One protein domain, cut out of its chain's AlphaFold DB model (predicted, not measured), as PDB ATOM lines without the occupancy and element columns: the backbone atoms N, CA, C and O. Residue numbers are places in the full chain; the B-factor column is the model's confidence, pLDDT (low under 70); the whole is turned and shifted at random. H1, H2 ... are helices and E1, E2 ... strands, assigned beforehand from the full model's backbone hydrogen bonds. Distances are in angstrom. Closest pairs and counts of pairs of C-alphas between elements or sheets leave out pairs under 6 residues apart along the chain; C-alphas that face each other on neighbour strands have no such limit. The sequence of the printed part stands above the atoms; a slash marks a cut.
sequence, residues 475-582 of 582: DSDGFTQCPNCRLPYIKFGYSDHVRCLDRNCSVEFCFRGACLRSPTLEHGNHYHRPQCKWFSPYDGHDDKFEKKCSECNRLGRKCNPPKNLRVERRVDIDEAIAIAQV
ATOM      1  N   ASP A 475     -16.462  25.649 -93.924       87.25
ATOM      2  CA  ASP A 475     -15.045  25.774 -94.268       87.25
ATOM      3  C   ASP A 475     -14.462  24.396 -94.639       87.25
ATOM      4  O   ASP A 475     -14.750  23.393 -93.981       87.25
ATOM      5  N   SER A 476     -13.637  24.329 -95.687       87.62
ATOM      6  CA  SER A 476     -13.070  23.067 -96.185       87.62
ATOM      7  C   SER A 476     -12.105  22.409 -95.194       87.62
ATOM      8  O   SER A 476     -12.005  21.180 -95.144       87.62
ATOM      9  N   ASP A 477     -11.429  23.207 -94.370       86.75
ATOM     10  CA  ASP A 477     -10.619  22.738 -93.254       86.75
ATOM     11  C   ASP A 477     -11.448  22.563 -91.976       86.75
ATOM     12  O   ASP A 477     -10.965  21.943 -91.025       86.75
ATOM     13  N   GLY A 478     -12.703  23.013 -91.963       92.25
ATOM     14  CA  GLY A 478     -13.632  22.933 -90.842       92.25
ATOM     15  C   GLY A 478     -13.193  23.782 -89.647       92.25
ATOM     16  O   GLY A 478     -12.436  24.742 -89.763       92.25
ATOM     17  N   PHE A 479     -13.646  23.402 -88.455       95.69
ATOM     18  CA  PHE A 479     -13.198  23.997 -87.195       95.69
ATOM     19  C   PHE A 479     -12.662  22.916 -86.249       95.69
ATOM     20  O   PHE A 479     -12.812  21.714 -86.475       95.69
ATOM     21  N   THR A 480     -12.019  23.355 -85.174       96.12
ATOM     22  CA  THR A 480     -11.556  22.500 -84.078       96.12
ATOM     23  C   THR A 480     -11.906  23.131 -82.739       96.12
ATOM     24  O   THR A 480     -12.292  24.296 -82.690       96.12
ATOM     25  N   GLN A 481     -11.755  22.400 -81.643       96.62
ATOM     26  CA  GLN A 481     -11.848  22.959 -80.299       96.62
ATOM     27  C   GLN A 481     -10.485  22.962 -79.619       96.62
ATOM     28  O   GLN A 481      -9.704  22.017 -79.739       96.62
ATOM     29  N   CYS A 482     -10.216  24.016 -78.850       96.12
ATOM     30  CA  CYS A 482      -9.076  24.032 -77.946       96.12
ATOM     31  C   CYS A 482      -9.187  22.857 -76.951       96.12
ATOM     32  O   CYS A 482     -10.208  22.752 -76.269       96.12
ATOM     33  N   PRO A 483      -8.163  21.998 -76.800       95.12
ATOM     34  CA  PRO A 483      -8.232  20.869 -75.873       95.12
ATOM     35  C   PRO A 483      -8.348  21.275 -74.405       95.12
ATOM     36  O   PRO A 483      -8.888  20.505 -73.623       95.12
ATOM     37  N   ASN A 484      -7.886  22.475 -74.043       93.25
ATOM     38  CA  ASN A 484      -7.938  22.963 -72.669       93.25
ATOM     39  C   ASN A 484      -9.285  23.630 -72.334       93.25
ATOM     40  O   ASN A 484     -10.005  23.173 -71.458       93.25
ATOM     41  N   CYS A 485      -9.669  24.693 -73.053       92.94
ATOM     42  CA  CYS A 485     -10.871  25.481 -72.730       92.94
ATOM     43  C   CYS A 485     -12.095  25.185 -73.613       92.94
ATOM     44  O   CYS A 485     -13.139  25.812 -73.443       92.94
ATOM     45  N   ARG A 486     -11.972  24.270 -74.587       95.31
ATOM     46  CA  ARG A 486     -13.020  23.872 -75.551       95.31
ATOM     47  C   ARG A 486     -13.545  24.985 -76.459       95.31
ATOM     48  O   ARG A 486     -14.467  24.740 -77.238       95.31
ATOM     49  N   LEU A 487     -12.947  26.175 -76.419       94.81
ATOM     50  CA  LEU A 487     -13.307  27.267 -77.315       94.81
ATOM     51  C   LEU A 487     -13.152  26.808 -78.779       94.81
ATOM     52  O   LEU A 487     -12.082  26.287 -79.124       94.81
ATOM     53  N   PRO A 488     -14.188  26.961 -79.624       95.81
ATOM     54  CA  PRO A 488     -14.087  26.636 -81.036       95.81
ATOM     55  C   PRO A 488     -13.102  27.582 -81.738       95.81
ATOM     56  O   PRO A 488     -12.962  28.750 -81.373       95.81
ATOM     57  N   TYR A 489     -12.384  27.061 -82.726       94.94
ATOM     58  CA  TYR A 489     -11.270  27.729 -83.386       94.94
ATOM     59  C   TYR A 489     -11.288  27.429 -84.890       94.94
ATOM     60  O   TYR A 489     -11.384  26.265 -85.286       94.94
ATOM     61  N   ILE A 490     -11.143  28.471 -85.714       94.44
ATOM     62  CA  ILE A 490     -10.946  28.372 -87.169       94.44
ATOM     63  C   ILE A 490      -9.470  28.599 -87.481       94.44
ATOM     64  O   ILE A 490      -8.824  29.480 -86.914       94.44
ATOM     65  N   LYS A 491      -8.926  27.797 -88.392       92.75
ATOM     66  CA  LYS A 491      -7.535  27.896 -88.816       92.75
ATOM     67  C   LYS A 491      -7.323  29.118 -89.712       92.75
ATOM     68  O   LYS A 491      -8.002  29.274 -90.719       92.75
ATOM     69  N   PHE A 492      -6.317  29.929 -89.396       87.62
ATOM     70  CA  PHE A 492      -5.824  30.976 -90.288       87.62
ATOM     71  C   PHE A 492      -4.432  30.579 -90.790       87.62
ATOM     72  O   PHE A 492      -3.471  30.549 -90.021       87.62
ATOM     73  N   GLY A 493      -4.326  30.241 -92.076       88.56
ATOM     74  CA  GLY A 493      -3.076  29.829 -92.721       88.56
ATOM     75  C   GLY A 493      -2.858  28.312 -92.784       88.56
ATOM     76  O   GLY A 493      -3.747  27.512 -92.508       88.56
ATOM     77  N   TYR A 494      -1.654  27.902 -93.189       92.62
ATOM     78  CA  TYR A 494      -1.375  26.509 -93.566       92.62
ATOM     79  C   TYR A 494      -0.917  25.613 -92.405       92.62
ATOM     80  O   TYR A 494      -1.078  24.392 -92.475       92.62
ATOM     81  N   SER A 495      -0.390  26.187 -91.318       94.75
ATOM     82  CA  SER A 495       0.146  25.424 -90.182       94.75
ATOM     83  C   SER A 495      -0.961  24.815 -89.325       94.75
ATOM     84  O   SER A 495      -1.858  25.523 -88.879       94.75
ATOM     85  N   ASP A 496      -0.891  23.509 -89.049       96.62
ATOM     86  CA  ASP A 496      -1.791  22.861 -88.084       96.62
ATOM     87  C   ASP A 496      -1.384  23.131 -86.626       96.62
ATOM     88  O   ASP A 496      -2.070  22.674 -85.720       96.62
ATOM     89  N   HIS A 497      -0.287  23.843 -86.368       96.62
ATOM     90  CA  HIS A 497       0.050  24.352 -85.037       96.62
ATOM     91  C   HIS A 497      -0.606  25.715 -84.849       96.62
ATOM     92  O   HIS A 497      -0.301  26.666 -85.565       96.62
ATOM     93  N   VAL A 498      -1.521  25.786 -83.887       96.81
ATOM     94  CA  VAL A 498      -2.308  26.983 -83.589       96.81
ATOM     95  C   VAL A 498      -2.240  27.312 -82.101       96.81
ATOM     96  O   VAL A 498      -1.901  26.457 -81.278       96.81
ATOM     97  N   ARG A 499      -2.573  28.554 -81.746       96.69
ATOM     98  CA  ARG A 499      -2.639  29.038 -80.363       96.69
ATOM     99  C   ARG A 499      -4.067  29.461 -80.043       96.69
ATOM    100  O   ARG A 499      -4.680  30.167 -80.834       96.69
ATOM    101  N   CYS A 500      -4.599  29.039 -78.897       95.94
ATOM    102  CA  CYS A 500      -5.943  29.424 -78.469       95.94
ATOM    103  C   CYS A 500      -6.065  30.952 -78.329       95.94
ATOM    104  O   CYS A 500      -5.190  31.586 -77.739       95.94
ATOM    105  N   LEU A 501      -7.157  31.528 -78.848       93.88
ATOM    106  CA  LEU A 501      -7.400  32.979 -78.825       93.88
ATOM    107  C   LEU A 501      -7.893  33.499 -77.469       93.88
ATOM    108  O   LEU A 501      -7.853  34.705 -77.232       93.88
ATOM    109  N   ASP A 502      -8.364  32.619 -76.581       92.25
ATOM    110  CA  ASP A 502      -8.745  33.024 -75.231       92.25
ATOM    111  C   ASP A 502      -7.499  33.421 -74.431       92.25
ATOM    112  O   ASP A 502      -6.590  32.609 -74.229       92.25
ATOM    113  N   ARG A 503      -7.480  34.672 -73.959       90.50
ATOM    114  CA  ARG A 503      -6.356  35.270 -73.221       90.50
ATOM    115  C   ARG A 503      -6.052  34.531 -71.922       90.50
ATOM    116  O   ARG A 503      -4.900  34.514 -71.506       90.50
ATOM    117  N   ASN A 504      -7.061  33.907 -71.315       89.62
ATOM    118  CA  ASN A 504      -6.891  33.134 -70.085       89.62
ATOM    119  C   ASN A 504      -6.375  31.712 -70.346       89.62
ATOM    120  O   ASN A 504      -5.892  31.057 -69.429       89.62
ATOM    121  N   CYS A 505      -6.470  31.230 -71.586       92.38
ATOM    122  CA  CYS A 505      -6.049  29.890 -71.963       92.38
ATOM    123  C   CYS A 505      -4.690  29.919 -72.665       92.38
ATOM    124  O   CYS A 505      -3.733  29.323 -72.184       92.38
ATOM    125  N   SER A 506      -4.589  30.600 -73.810       93.06
ATOM    126  CA  SER A 506      -3.362  30.806 -74.604       93.06
ATOM    127  C   SER A 506      -2.545  29.559 -75.003       93.06
ATOM    128  O   SER A 506      -1.482  29.694 -75.606       93.06
ATOM    129  N   VAL A 507      -3.027  28.343 -74.716       95.19
ATOM    130  CA  VAL A 507      -2.310  27.096 -75.023       95.19
ATOM    131  C   VAL A 507      -2.119  26.902 -76.523       95.19
ATOM    132  O   VAL A 507      -2.978  27.253 -77.338       95.19
ATOM    133  N   GLU A 508      -1.002  26.284 -76.882       97.06
ATOM    134  CA  GLU A 508      -0.717  25.860 -78.246       97.06
ATOM    135  C   GLU A 508      -1.147  24.413 -78.458       97.06
ATOM    136  O   GLU A 508      -0.952  23.554 -77.593       97.06
ATOM    137  N   PHE A 509      -1.737  24.123 -79.613       97.56
ATOM    138  CA  PHE A 509      -2.289  22.808 -79.904       97.56
ATOM    139  C   PHE A 509      -2.294  22.502 -81.405       97.56
ATOM    140  O   PHE A 509      -2.142  23.385 -82.251       97.56
ATOM    141  N   CYS A 510      -2.440  21.221 -81.740       97.56
ATOM    142  CA  CYS A 510      -2.620  20.775 -83.113       97.56
ATOM    143  C   CYS A 510      -4.085  20.939 -83.537       97.56
ATOM    144  O   CYS A 510      -4.960  20.291 -82.966       97.56
ATOM    145  N   PHE A 511      -4.353  21.729 -84.573       97.31
ATOM    146  CA  PHE A 511      -5.685  21.986 -85.116       97.31
ATOM    147  C   PHE A 511      -6.408  20.694 -85.524       97.31
ATOM    148  O   PHE A 511      -7.542  20.455 -85.114       97.31
ATOM    149  N   ARG A 512      -5.729  19.819 -86.280       95.44
ATOM    150  CA  ARG A 512      -6.297  18.551 -86.779       95.44
ATOM    151  C   ARG A 512      -6.528  17.530 -85.668       95.44
ATOM    152  O   ARG A 512      -7.497  16.786 -85.713       95.44
ATOM    153  N   GLY A 513      -5.610  17.466 -84.706       94.81
ATOM    154  CA  GLY A 513      -5.648  16.477 -83.630       94.81
ATOM    155  C   GLY A 513      -6.403  16.930 -82.382       94.81
ATOM    156  O   GLY A 513      -6.683  16.089 -81.539       94.81
ATOM    157  N   ALA A 514      -6.691  18.228 -82.229       96.38
ATOM    158  CA  ALA A 514      -7.168  18.832 -80.980       96.38
ATOM    159  C   ALA A 514      -6.404  18.279 -79.756       96.38
ATOM    160  O   ALA A 514      -6.989  17.768 -78.798       96.38
ATOM    161  N   CYS A 515      -5.071  18.288 -79.837       95.38
ATOM    162  CA  CYS A 515      -4.161  17.815 -78.793       95.38
ATOM    163  C   CYS A 515      -3.102  18.881 -78.495       95.38
ATOM    164  O   CYS A 515      -2.686  19.621 -79.389       95.38
ATOM    165  N   LEU A 516      -2.700  18.988 -77.228       96.25
ATOM    166  CA  LEU A 516      -1.758  20.006 -76.764       96.25
ATOM    167  C   LEU A 516      -0.388  19.853 -77.435       96.25
ATOM    168  O   LEU A 516       0.107  18.742 -77.616       96.25
ATOM    169  N   ARG A 517       0.243  20.983 -77.769       96.75
ATOM    170  CA  ARG A 517       1.536  21.013 -78.463       96.75
ATOM    171  C   ARG A 517       2.697  20.586 -77.572       96.75
ATOM    172  O   ARG A 517       3.634  19.974 -78.071       96.75
ATOM    173  N   SER A 518       2.648  20.910 -76.280       96.12
ATOM    174  CA  SER A 518       3.748  20.605 -75.358       96.12
ATOM    175  C   SER A 518       3.994  19.090 -75.227       96.12
ATOM    176  O   SER A 518       5.126  18.676 -75.460       96.12
ATOM    177  N   PRO A 519       2.981  18.227 -74.994       95.38
ATOM    178  CA  PRO A 519       3.184  16.778 -75.040       95.38
ATOM    179  C   PRO A 519       3.708  16.257 -76.383       95.38
ATOM    180  O   PRO A 519       4.612  15.431 -76.389       95.38
ATOM    181  N   THR A 520       3.206  16.756 -77.519       95.06
ATOM    182  CA  THR A 520       3.689  16.295 -78.836       95.06
ATOM    183  C   THR A 520       5.103  16.765 -79.161       95.06
ATOM    184  O   THR A 520       5.774  16.159 -79.990       95.06
ATOM    185  N   LEU A 521       5.564  17.857 -78.545       95.44
ATOM    186  CA  LEU A 521       6.929  18.351 -78.705       95.44
ATOM    187  C   LEU A 521       7.920  17.537 -77.874       95.44
ATOM    188  O   LEU A 521       8.961  17.158 -78.395       95.44
ATOM    189  N   GLU A 522       7.588  17.281 -76.609       95.81
ATOM    190  CA  GLU A 522       8.522  16.684 -75.647       95.81
ATOM    191  C   GLU A 522       8.493  15.154 -75.656       95.81
ATOM    192  O   GLU A 522       9.512  14.526 -75.400       95.81
ATOM    193  N   HIS A 523       7.347  14.546 -75.975       93.38
ATOM    194  CA  HIS A 523       7.210  13.090 -76.065       93.38
ATOM    195  C   HIS A 523       7.066  12.590 -77.509       93.38
ATOM    196  O   HIS A 523       6.968  11.394 -77.736       93.38
ATOM    197  N   GLY A 524       7.027  13.476 -78.506       94.25
ATOM    198  CA  GLY A 524       6.966  13.096 -79.917       94.25
ATOM    199  C   GLY A 524       5.563  12.815 -80.470       94.25
ATOM    200  O   GLY A 524       4.521  12.999 -79.830       94.25
ATOM    201  N   ASN A 525       5.532  12.378 -81.733       95.50
ATOM    202  CA  ASN A 525       4.323  12.384 -82.560       95.50
ATOM    203  C   ASN A 525       3.246  11.360 -82.158       95.50
ATOM    204  O   ASN A 525       2.101  11.468 -82.600       95.50
ATOM    205  N   HIS A 526       3.560  10.405 -81.285       93.75
ATOM    206  CA  HIS A 526       2.586   9.446 -80.756       93.75
ATOM    207  C   HIS A 526       1.600  10.063 -79.746       93.75
ATOM    208  O   HIS A 526       0.620   9.424 -79.371       93.75
ATOM    209  N   TYR A 527       1.816  11.325 -79.347       95.12
ATOM    210  CA  TYR A 527       0.853  12.141 -78.595       95.12
ATOM    211  C   TYR A 527      -0.118  12.924 -79.487       95.12
ATOM    212  O   TYR A 527      -0.970  13.663 -78.986       95.12
ATOM    213  N   HIS A 528      -0.025  12.793 -80.811       96.25
ATOM    214  CA  HIS A 528      -1.171  13.106 -81.653       96.25
ATOM    215  C   HIS A 528      -2.251  12.034 -81.469       96.25
ATOM    216  O   HIS A 528      -1.978  10.916 -81.044       96.25
ATOM    217  N   ARG A 529      -3.505  12.364 -81.778       94.69
ATOM    218  CA  ARG A 529      -4.558  11.344 -81.804       94.69
ATOM    219  C   ARG A 529      -4.394  10.474 -83.060       94.69
ATOM    220  O   ARG A 529      -4.043  11.045 -84.092       94.69
ATOM    221  N   PRO A 530      -4.690   9.164 -83.023       94.12
ATOM    222  CA  PRO A 530      -4.553   8.242 -84.156       94.12
ATOM    223  C   PRO A 530      -5.134   8.719 -85.495       94.12
ATOM    224  O   PRO A 530      -4.585   8.422 -86.548       94.12
ATOM    225  N   GLN A 531      -6.224   9.486 -85.470       92.44
ATOM    226  CA  GLN A 531      -6.859  10.056 -86.664       92.44
ATOM    227  C   GLN A 531      -6.146  11.297 -87.235       92.44
ATOM    228  O   GLN A 531      -6.520  11.812 -88.285       92.44
ATOM    229  N   CYS A 532      -5.146  11.835 -86.538       95.44
ATOM    230  CA  CYS A 532      -4.384  12.989 -86.990       95.44
ATOM    231  C   CYS A 532      -3.310  12.554 -87.990       95.44
ATOM    232  O   CYS A 532      -2.539  11.643 -87.713       95.44
ATOM    233  N   LYS A 533      -3.160  13.282 -89.104       95.44
ATOM    234  CA  LYS A 533      -2.121  12.997 -90.114       95.44
ATOM    235  C   LYS A 533      -0.676  13.050 -89.591       95.44
ATOM    236  O   LYS A 533       0.227  12.570 -90.261       95.44
ATOM    237  N   TRP A 534      -0.458  13.688 -88.439       96.75
ATOM    238  CA  TRP A 534       0.850  13.812 -87.790       96.75
ATOM    239  C   TRP A 534       1.115  12.706 -86.762       96.75
ATOM    240  O   TRP A 534       2.168  12.709 -86.133       96.75
ATOM    241  N   PHE A 535       0.172  11.783 -86.558       96.88
ATOM    242  CA  PHE A 535       0.349  10.666 -85.643       96.88
ATOM    243  C   PHE A 535       1.397   9.681 -86.156       96.88
ATOM    244  O   PHE A 535       1.378   9.282 -87.317       96.88
ATOM    245  N   SER A 536       2.278   9.259 -85.253       95.25
ATOM    246  CA  SER A 536       3.204   8.148 -85.462       95.25
ATOM    247  C   SER A 536       3.020   7.151 -84.321       95.25
ATOM    248  O   SER A 536       2.969   7.598 -83.176       95.25
ATOM    249  N   PRO A 537       2.924   5.835 -84.575       93.56
ATOM    250  CA  PRO A 537       2.885   4.835 -83.512       93.56
ATOM    251  C   PRO A 537       4.089   4.956 -82.571       93.56
ATOM    252  O   PRO A 537       5.173   5.361 -82.991       93.56
ATOM    253  N   TYR A 538       3.887   4.602 -81.303       90.44
ATOM    254  CA  TYR A 538       4.942   4.605 -80.294       90.44
ATOM    255  C   TYR A 538       5.942   3.463 -80.539       90.44
ATOM    256  O   TYR A 538       5.527   2.319 -80.723       90.44
ATOM    257  N   ASP A 539       7.242   3.766 -80.528       85.12
ATOM    258  CA  ASP A 539       8.333   2.830 -80.841       85.12
ATOM    259  C   ASP A 539       9.096   2.312 -79.604       85.12
ATOM    260  O   ASP A 539       9.959   1.447 -79.733       85.12
ATOM    261  N   GLY A 540       8.748   2.779 -78.396       81.38
ATOM    262  CA  GLY A 540       9.311   2.275 -77.139       81.38
ATOM    263  C   GLY A 540      10.391   3.142 -76.482       81.38
ATOM    264  O   GLY A 540      10.878   2.761 -75.417       81.38
ATOM    265  N   HIS A 541      10.757   4.302 -77.046       71.38
ATOM    266  CA  HIS A 541      11.922   5.063 -76.563       71.38
ATOM    267  C   HIS A 541      11.615   6.290 -75.671       71.38
ATOM    268  O   HIS A 541      12.431   6.619 -74.807       71.38
ATOM    269  N   ASP A 542      10.405   6.864 -75.752       69.69
ATOM    270  CA  ASP A 542      10.121   8.214 -75.201       69.69
ATOM    271  C   ASP A 542       9.127   8.250 -74.007       69.69
ATOM    272  O   ASP A 542       8.498   9.270 -73.709       69.69
ATOM    273  N   ASP A 543       8.949   7.133 -73.292       70.25
ATOM    274  CA  ASP A 543       7.928   6.979 -72.238       70.25
ATOM    275  C   ASP A 543       8.483   7.314 -70.842       70.25
ATOM    276  O   ASP A 543       8.544   6.491 -69.928       70.25
ATOM    277  N   LYS A 544       8.960   8.550 -70.679       90.75
ATOM    278  CA  LYS A 544       9.422   9.071 -69.385       90.75
ATOM    279  C   LYS A 544       8.764  10.409 -69.078       90.75
ATOM    280  O   LYS A 544       8.219  11.081 -69.947       90.75
ATOM    281  N   PHE A 545       8.757  10.764 -67.798       94.56
ATOM    282  CA  PHE A 545       8.355  12.095 -67.356       94.56
ATOM    283  C   PHE A 545       9.323  13.139 -67.920       94.56
ATOM    284  O   PHE A 545      10.526  13.036 -67.687       94.56
ATOM    285  N   GLU A 546       8.789  14.172 -68.576       95.25
ATOM    286  CA  GLU A 546       9.590  15.256 -69.144       95.25
ATOM    287  C   GLU A 546       9.308  16.580 -68.438       95.25
ATOM    288  O   GLU A 546       8.199  17.111 -68.494       95.25
ATOM    289  N   LYS A 547      10.340  17.167 -67.816       95.25
ATOM    290  CA  LYS A 547      10.244  18.446 -67.078       95.25
ATOM    291  C   LYS A 547       9.858  19.639 -67.952       95.25
ATOM    292  O   LYS A 547       9.507  20.688 -67.425       95.25
ATOM    293  N   LYS A 548       9.985  19.533 -69.273       95.81
ATOM    294  CA  LYS A 548       9.576  20.583 -70.217       95.81
ATOM    295  C   LYS A 548       8.125  20.426 -70.676       95.81
ATOM    296  O   LYS A 548       7.548  21.377 -71.197       95.81
ATOM    297  N   CYS A 549       7.518  19.258 -70.456       95.38
ATOM    298  CA  CYS A 549       6.131  19.019 -70.816       95.38
ATOM    299  C   CYS A 549       5.205  19.687 -69.789       95.38
ATOM    300  O   CYS A 549       5.225  19.344 -68.603       95.38
ATOM    301  N   SER A 550       4.363  20.617 -70.246       93.69
ATOM    302  CA  SER A 550       3.420  21.347 -69.392       93.69
ATOM    303  C   SER A 550       2.479  20.398 -68.651       93.69
ATOM    304  O   SER A 550       2.249  20.570 -67.458       93.69
ATOM    305  N   GLU A 551       2.002  19.351 -69.330       93.12
ATOM    306  CA  GLU A 551       1.094  18.367 -68.737       93.12
ATOM    307  C   GLU A 551       1.796  17.433 -67.754       93.12
ATOM    308  O   GLU A 551       1.205  17.081 -66.736       93.12
ATOM    309  N   CYS A 552       3.054  17.054 -68.007       95.19
ATOM    310  CA  CYS A 552       3.819  16.275 -67.034       95.19
ATOM    311  C   CYS A 552       4.006  17.066 -65.739       95.19
ATOM    312  O   CYS A 552       3.694  16.570 -64.657       95.19
ATOM    313  N   ASN A 553       4.459  18.319 -65.852       94.62
ATOM    314  CA  ASN A 553       4.650  19.196 -64.700       94.62
ATOM    315  C   ASN A 553       3.352  19.416 -63.925       94.62
ATOM    316  O   ASN A 553       3.356  19.301 -62.702       94.62
ATOM    317  N   ARG A 554       2.243  19.682 -64.628       90.25
ATOM    318  CA  ARG A 554       0.927  19.882 -64.012       90.25
ATOM    319  C   ARG A 554       0.449  18.641 -63.255       90.25
ATOM    320  O   ARG A 554      -0.054  18.756 -62.146       90.25
ATOM    321  N   LEU A 555       0.632  17.449 -63.826       90.44
ATOM    322  CA  LEU A 555       0.191  16.191 -63.213       90.44
ATOM    323  C   LEU A 555       1.163  15.644 -62.153       90.44
ATOM    324  O   LEU A 555       0.815  14.687 -61.460       90.44
ATOM    325  N   GLY A 556       2.390  16.172 -62.062       94.88
ATOM    326  CA  GLY A 556       3.460  15.629 -61.214       94.88
ATOM    327  C   GLY A 556       3.918  14.215 -61.610       94.88
ATOM    328  O   GLY A 556       4.632  13.553 -60.861       94.88
ATOM    329  N   ARG A 557       3.485  13.729 -62.774       94.25
ATOM    330  CA  ARG A 557       3.775  12.405 -63.337       94.25
ATOM    331  C   ARG A 557       3.681  12.476 -64.851       94.25
ATOM    332  O   ARG A 557       3.207  13.469 -65.394       94.25
ATOM    333  N   LYS A 558       4.115  11.419 -65.535       92.44
ATOM    334  CA  LYS A 558       3.999  11.334 -66.990       92.44
ATOM    335  C   LYS A 558       2.550  11.589 -67.435       92.44
ATOM    336  O   LYS A 558       1.618  11.009 -66.873       92.44
ATOM    337  N   CYS A 559       2.371  12.462 -68.423       93.00
ATOM    338  CA  CYS A 559       1.062  12.722 -69.004       93.00
ATOM    339  C   CYS A 559       0.589  11.522 -69.837       93.00
ATOM    340  O   CYS A 559       1.381  10.739 -70.355       93.00
ATOM    341  N   ASN A 560      -0.726  11.341 -69.934       91.75
ATOM    342  CA  ASN A 560      -1.284  10.279 -70.766       91.75
ATOM    343  C   ASN A 560      -1.421  10.777 -72.212       91.75
ATOM    344  O   ASN A 560      -1.766  11.947 -72.407       91.75
ATOM    345  N   PRO A 561      -1.232   9.908 -73.222       91.81
ATOM    346  CA  PRO A 561      -1.624  10.219 -74.591       91.81
ATOM    347  C   PRO A 561      -3.108  10.623 -74.662       91.81
ATOM    348  O   PRO A 561      -3.924  10.096 -73.893       91.81
ATOM    349  N   PRO A 562      -3.489  11.549 -75.562       92.00
ATOM    350  CA  PRO A 562      -4.882  11.958 -75.704       92.00
ATOM    351  C   PRO A 562      -5.752  10.774 -76.147       92.00
ATOM    352  O   PRO A 562      -5.326   9.932 -76.938       92.00
ATOM    353  N   LYS A 563      -6.992  10.714 -75.650       91.38
ATOM    354  CA  LYS A 563      -7.943   9.651 -76.020       91.38
ATOM    355  C   LYS A 563      -8.416   9.828 -77.472       91.38
ATOM    356  O   LYS A 563      -8.100  10.815 -78.128       91.38
ATOM    357  N   ASN A 564      -9.205   8.907 -78.009       92.25
ATOM    358  CA  ASN A 564      -9.913   9.187 -79.262       92.25
ATOM    359  C   ASN A 564     -11.123  10.084 -78.985       92.25
ATOM    360  O   ASN A 564     -11.816   9.894 -77.986       92.25
ATOM    361  N   LEU A 565     -11.370  11.047 -79.873       91.25
ATOM    362  CA  LEU A 565     -12.553  11.902 -79.793       91.25
ATOM    363  C   LEU A 565     -13.765  11.157 -80.343       91.25
ATOM    364  O   LEU A 565     -13.647  10.445 -81.340       91.25
ATOM    365  N   ARG A 566     -14.937  11.364 -79.731       92.12
ATOM    366  CA  ARG A 566     -16.205  10.829 -80.254       92.12
ATOM    367  C   ARG A 566     -16.569  11.450 -81.599       92.12
ATOM    368  O   ARG A 566     -17.078  10.762 -82.477       92.12
ATOM    369  N   VAL A 567     -16.299  12.746 -81.745       92.00
ATOM    370  CA  VAL A 567     -16.462  13.502 -82.987       92.00
ATOM    371  C   VAL A 567     -15.128  14.155 -83.309       92.00
ATOM    372  O   VAL A 567     -14.521  14.783 -82.441       92.00
ATOM    373  N   GLU A 568     -14.650  13.995 -84.545       91.44
ATOM    374  CA  GLU A 568     -13.357  14.542 -84.956       91.44
ATOM    375  C   GLU A 568     -13.270  16.035 -84.595       91.44
ATOM    376  O   GLU A 568     -14.188  16.809 -84.868       91.44
ATOM    377  N   ARG A 569     -12.164  16.423 -83.946       91.31
ATOM    378  CA  ARG A 569     -11.841  17.806 -83.543       91.31
ATOM    379  C   ARG A 569     -12.768  18.443 -82.501       91.31
ATOM    380  O   ARG A 569     -12.577  19.615 -82.179       91.31
ATOM    381  N   ARG A 570     -13.719  17.696 -81.925       93.12
ATOM    382  CA  ARG A 570     -14.554  18.162 -80.807       93.12
ATOM    383  C   ARG A 570     -14.138  17.506 -79.511       93.12
ATOM    384  O   ARG A 570     -14.147  16.285 -79.408       93.12
ATOM    385  N   VAL A 571     -13.786  18.328 -78.534       92.19
ATOM    386  CA  VAL A 571     -13.270  17.868 -77.247       92.19
ATOM    387  C   VAL A 571     -14.428  17.766 -76.265       92.19
ATOM    388  O   VAL A 571     -15.145  18.743 -76.015       92.19
ATOM    389  N   ASP A 572     -14.624  16.563 -75.729       87.62
ATOM    390  CA  ASP A 572     -15.661  16.286 -74.739       87.62
ATOM    391  C   ASP A 572     -15.362  17.006 -73.416       87.62
ATOM    392  O   ASP A 572     -14.215  17.316 -73.083       87.62
ATOM    393  N   ILE A 573     -16.415  17.277 -72.642       83.94
ATOM    394  CA  ILE A 573     -16.292  18.002 -71.373       83.94
ATOM    395  C   ILE A 573     -15.380  17.263 -70.380       83.94
ATOM    396  O   ILE A 573     -14.516  17.887 -69.769       83.94
ATOM    397  N   ASP A 574     -15.490  15.935 -70.312       81.81
ATOM    398  CA  ASP A 574     -14.696  15.084 -69.419       81.81
ATOM    399  C   ASP A 574     -13.199  15.104 -69.761       81.81
ATOM    400  O   ASP A 574     -12.353  14.841 -68.906       81.81
ATOM    401  N   GLU A 575     -12.857  15.419 -71.011       78.00
ATOM    402  CA  GLU A 575     -11.470  15.484 -71.461       78.00
ATOM    403  C   GLU A 575     -10.835  16.848 -71.172       78.00
ATOM    404  O   GLU A 575      -9.674  16.909 -70.777       78.00
ATOM    405  N   ALA A 576     -11.606  17.932 -71.282       74.50
ATOM    406  CA  ALA A 576     -11.134  19.273 -70.935       74.50
ATOM    407  C   ALA A 576     -11.058  19.506 -69.420       74.50
ATOM    408  O   ALA A 576     -10.128  20.145 -68.928       74.50
ATOM    409  N   ILE A 577     -12.006  18.952 -68.653       55.66
ATOM    410  CA  ILE A 577     -12.037  19.073 -67.188       55.66
ATOM    411  C   ILE A 577     -10.780  18.467 -66.546       55.66
ATOM    412  O   ILE A 577     -10.255  19.026 -65.584       55.66
ATOM    413  N   ALA A 578     -10.232  17.390 -67.119       55.66
ATOM    414  CA  ALA A 578      -8.978  16.786 -66.661       55.66
ATOM    415  C   ALA A 578      -7.760  17.732 -66.769       55.66
ATOM    416  O   ALA A 578      -6.723  17.482 -66.142       55.66
ATOM    417  N   ILE A 579      -7.875  18.810 -67.549       53.06
ATOM    418  CA  ILE A 579      -6.827  19.815 -67.755       53.06
ATOM    419  C   ILE A 579      -7.034  21.037 -66.842       53.06
ATOM    420  O   ILE A 579      -6.053  21.606 -66.376       53.06
ATOM    421  N   ALA A 580      -8.285  21.383 -66.503       47.53
ATOM    422  CA  ALA A 580      -8.623  22.608 -65.768       47.53
ATOM    423  C   ALA A 580      -8.789  22.472 -64.232       47.53
ATOM    424  O   ALA A 580      -8.795  23.492 -63.549       47.53
ATOM    425  N   GLN A 581      -8.975  21.263 -63.675       39.03
ATOM    426  CA  GLN A 581      -9.330  21.061 -62.248       39.03
ATOM    427  C   GLN A 581      -8.182  20.651 -61.298       39.03
ATOM    428  O   GLN A 581      -8.448  20.275 -60.156       39.03
ATOM    429  N   VAL A 582      -6.919  20.744 -61.719       37.22
ATOM    430  CA  VAL A 582      -5.720  20.561 -60.869       37.22
ATOM    431  C   VAL A 582      -4.687  21.581 -61.300       37.22
ATOM    432  O   VAL A 582      -4.063  22.186 -60.403       37.22
TER     433      VAL A 582
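Overview. This is residues 475 to 582 of the 582 residues of an uncharacterized protein of Stentor coeruleus (UniProt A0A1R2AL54). This is a fold of little regular structure, with two small hairpins, E3 with E4 and E1 with E2, and three short helices set among long loops. E4 lies near the middle, H1 follows close beside it, and H2 meets H1. The 108 printed residues run E1 E2 E3 E4 H1 H2 H3, both sheets antiparallel, mixed class, with under half of the residues in named elements. The whole is compact, radius of gyration of the C-alphas 13.2 A, spanning 38 by 30 by 25 A.

Along the chain. E3 is residues 497 to 499, E4 508 to 510, E1 479 to 481, from C-alpha (-13.198, 23.997, -87.195), and E2 488 to 490. H1 is 517 to 522, H2 550 to 555, and H3 573 to 580, 10.6 A long, ending at C-alpha (-8.623, 22.608, -65.768).

Arrangement. In hairpin E3 and E4, N 498 and O 509 are 3.0 A apart; in hairpin E1 and E2, N 489 and O 480 are 2.8 A apart. The closest C-alphas of E4 and H1, Phe 509 and Arg 517, are 4.5 A apart. H1 and H2 touch, about perpendicular at 85 degrees, closest at the C-alphas of Ser 518 and Ser 550, 6.0 A. H3 touches no helix. Every O i to N i+4 pair is within hydrogen-bond range in H1 and H2, 2 of 4 in H3.

Size, cuts and confidence. The C-alphas farthest apart, Ser 476 and Gly 556, are 39.4 A apart. The printed part has no cut; links H1 to H2 and H2 to H3 are long. Residues 542 and 577 to 582 have pLDDT under 70.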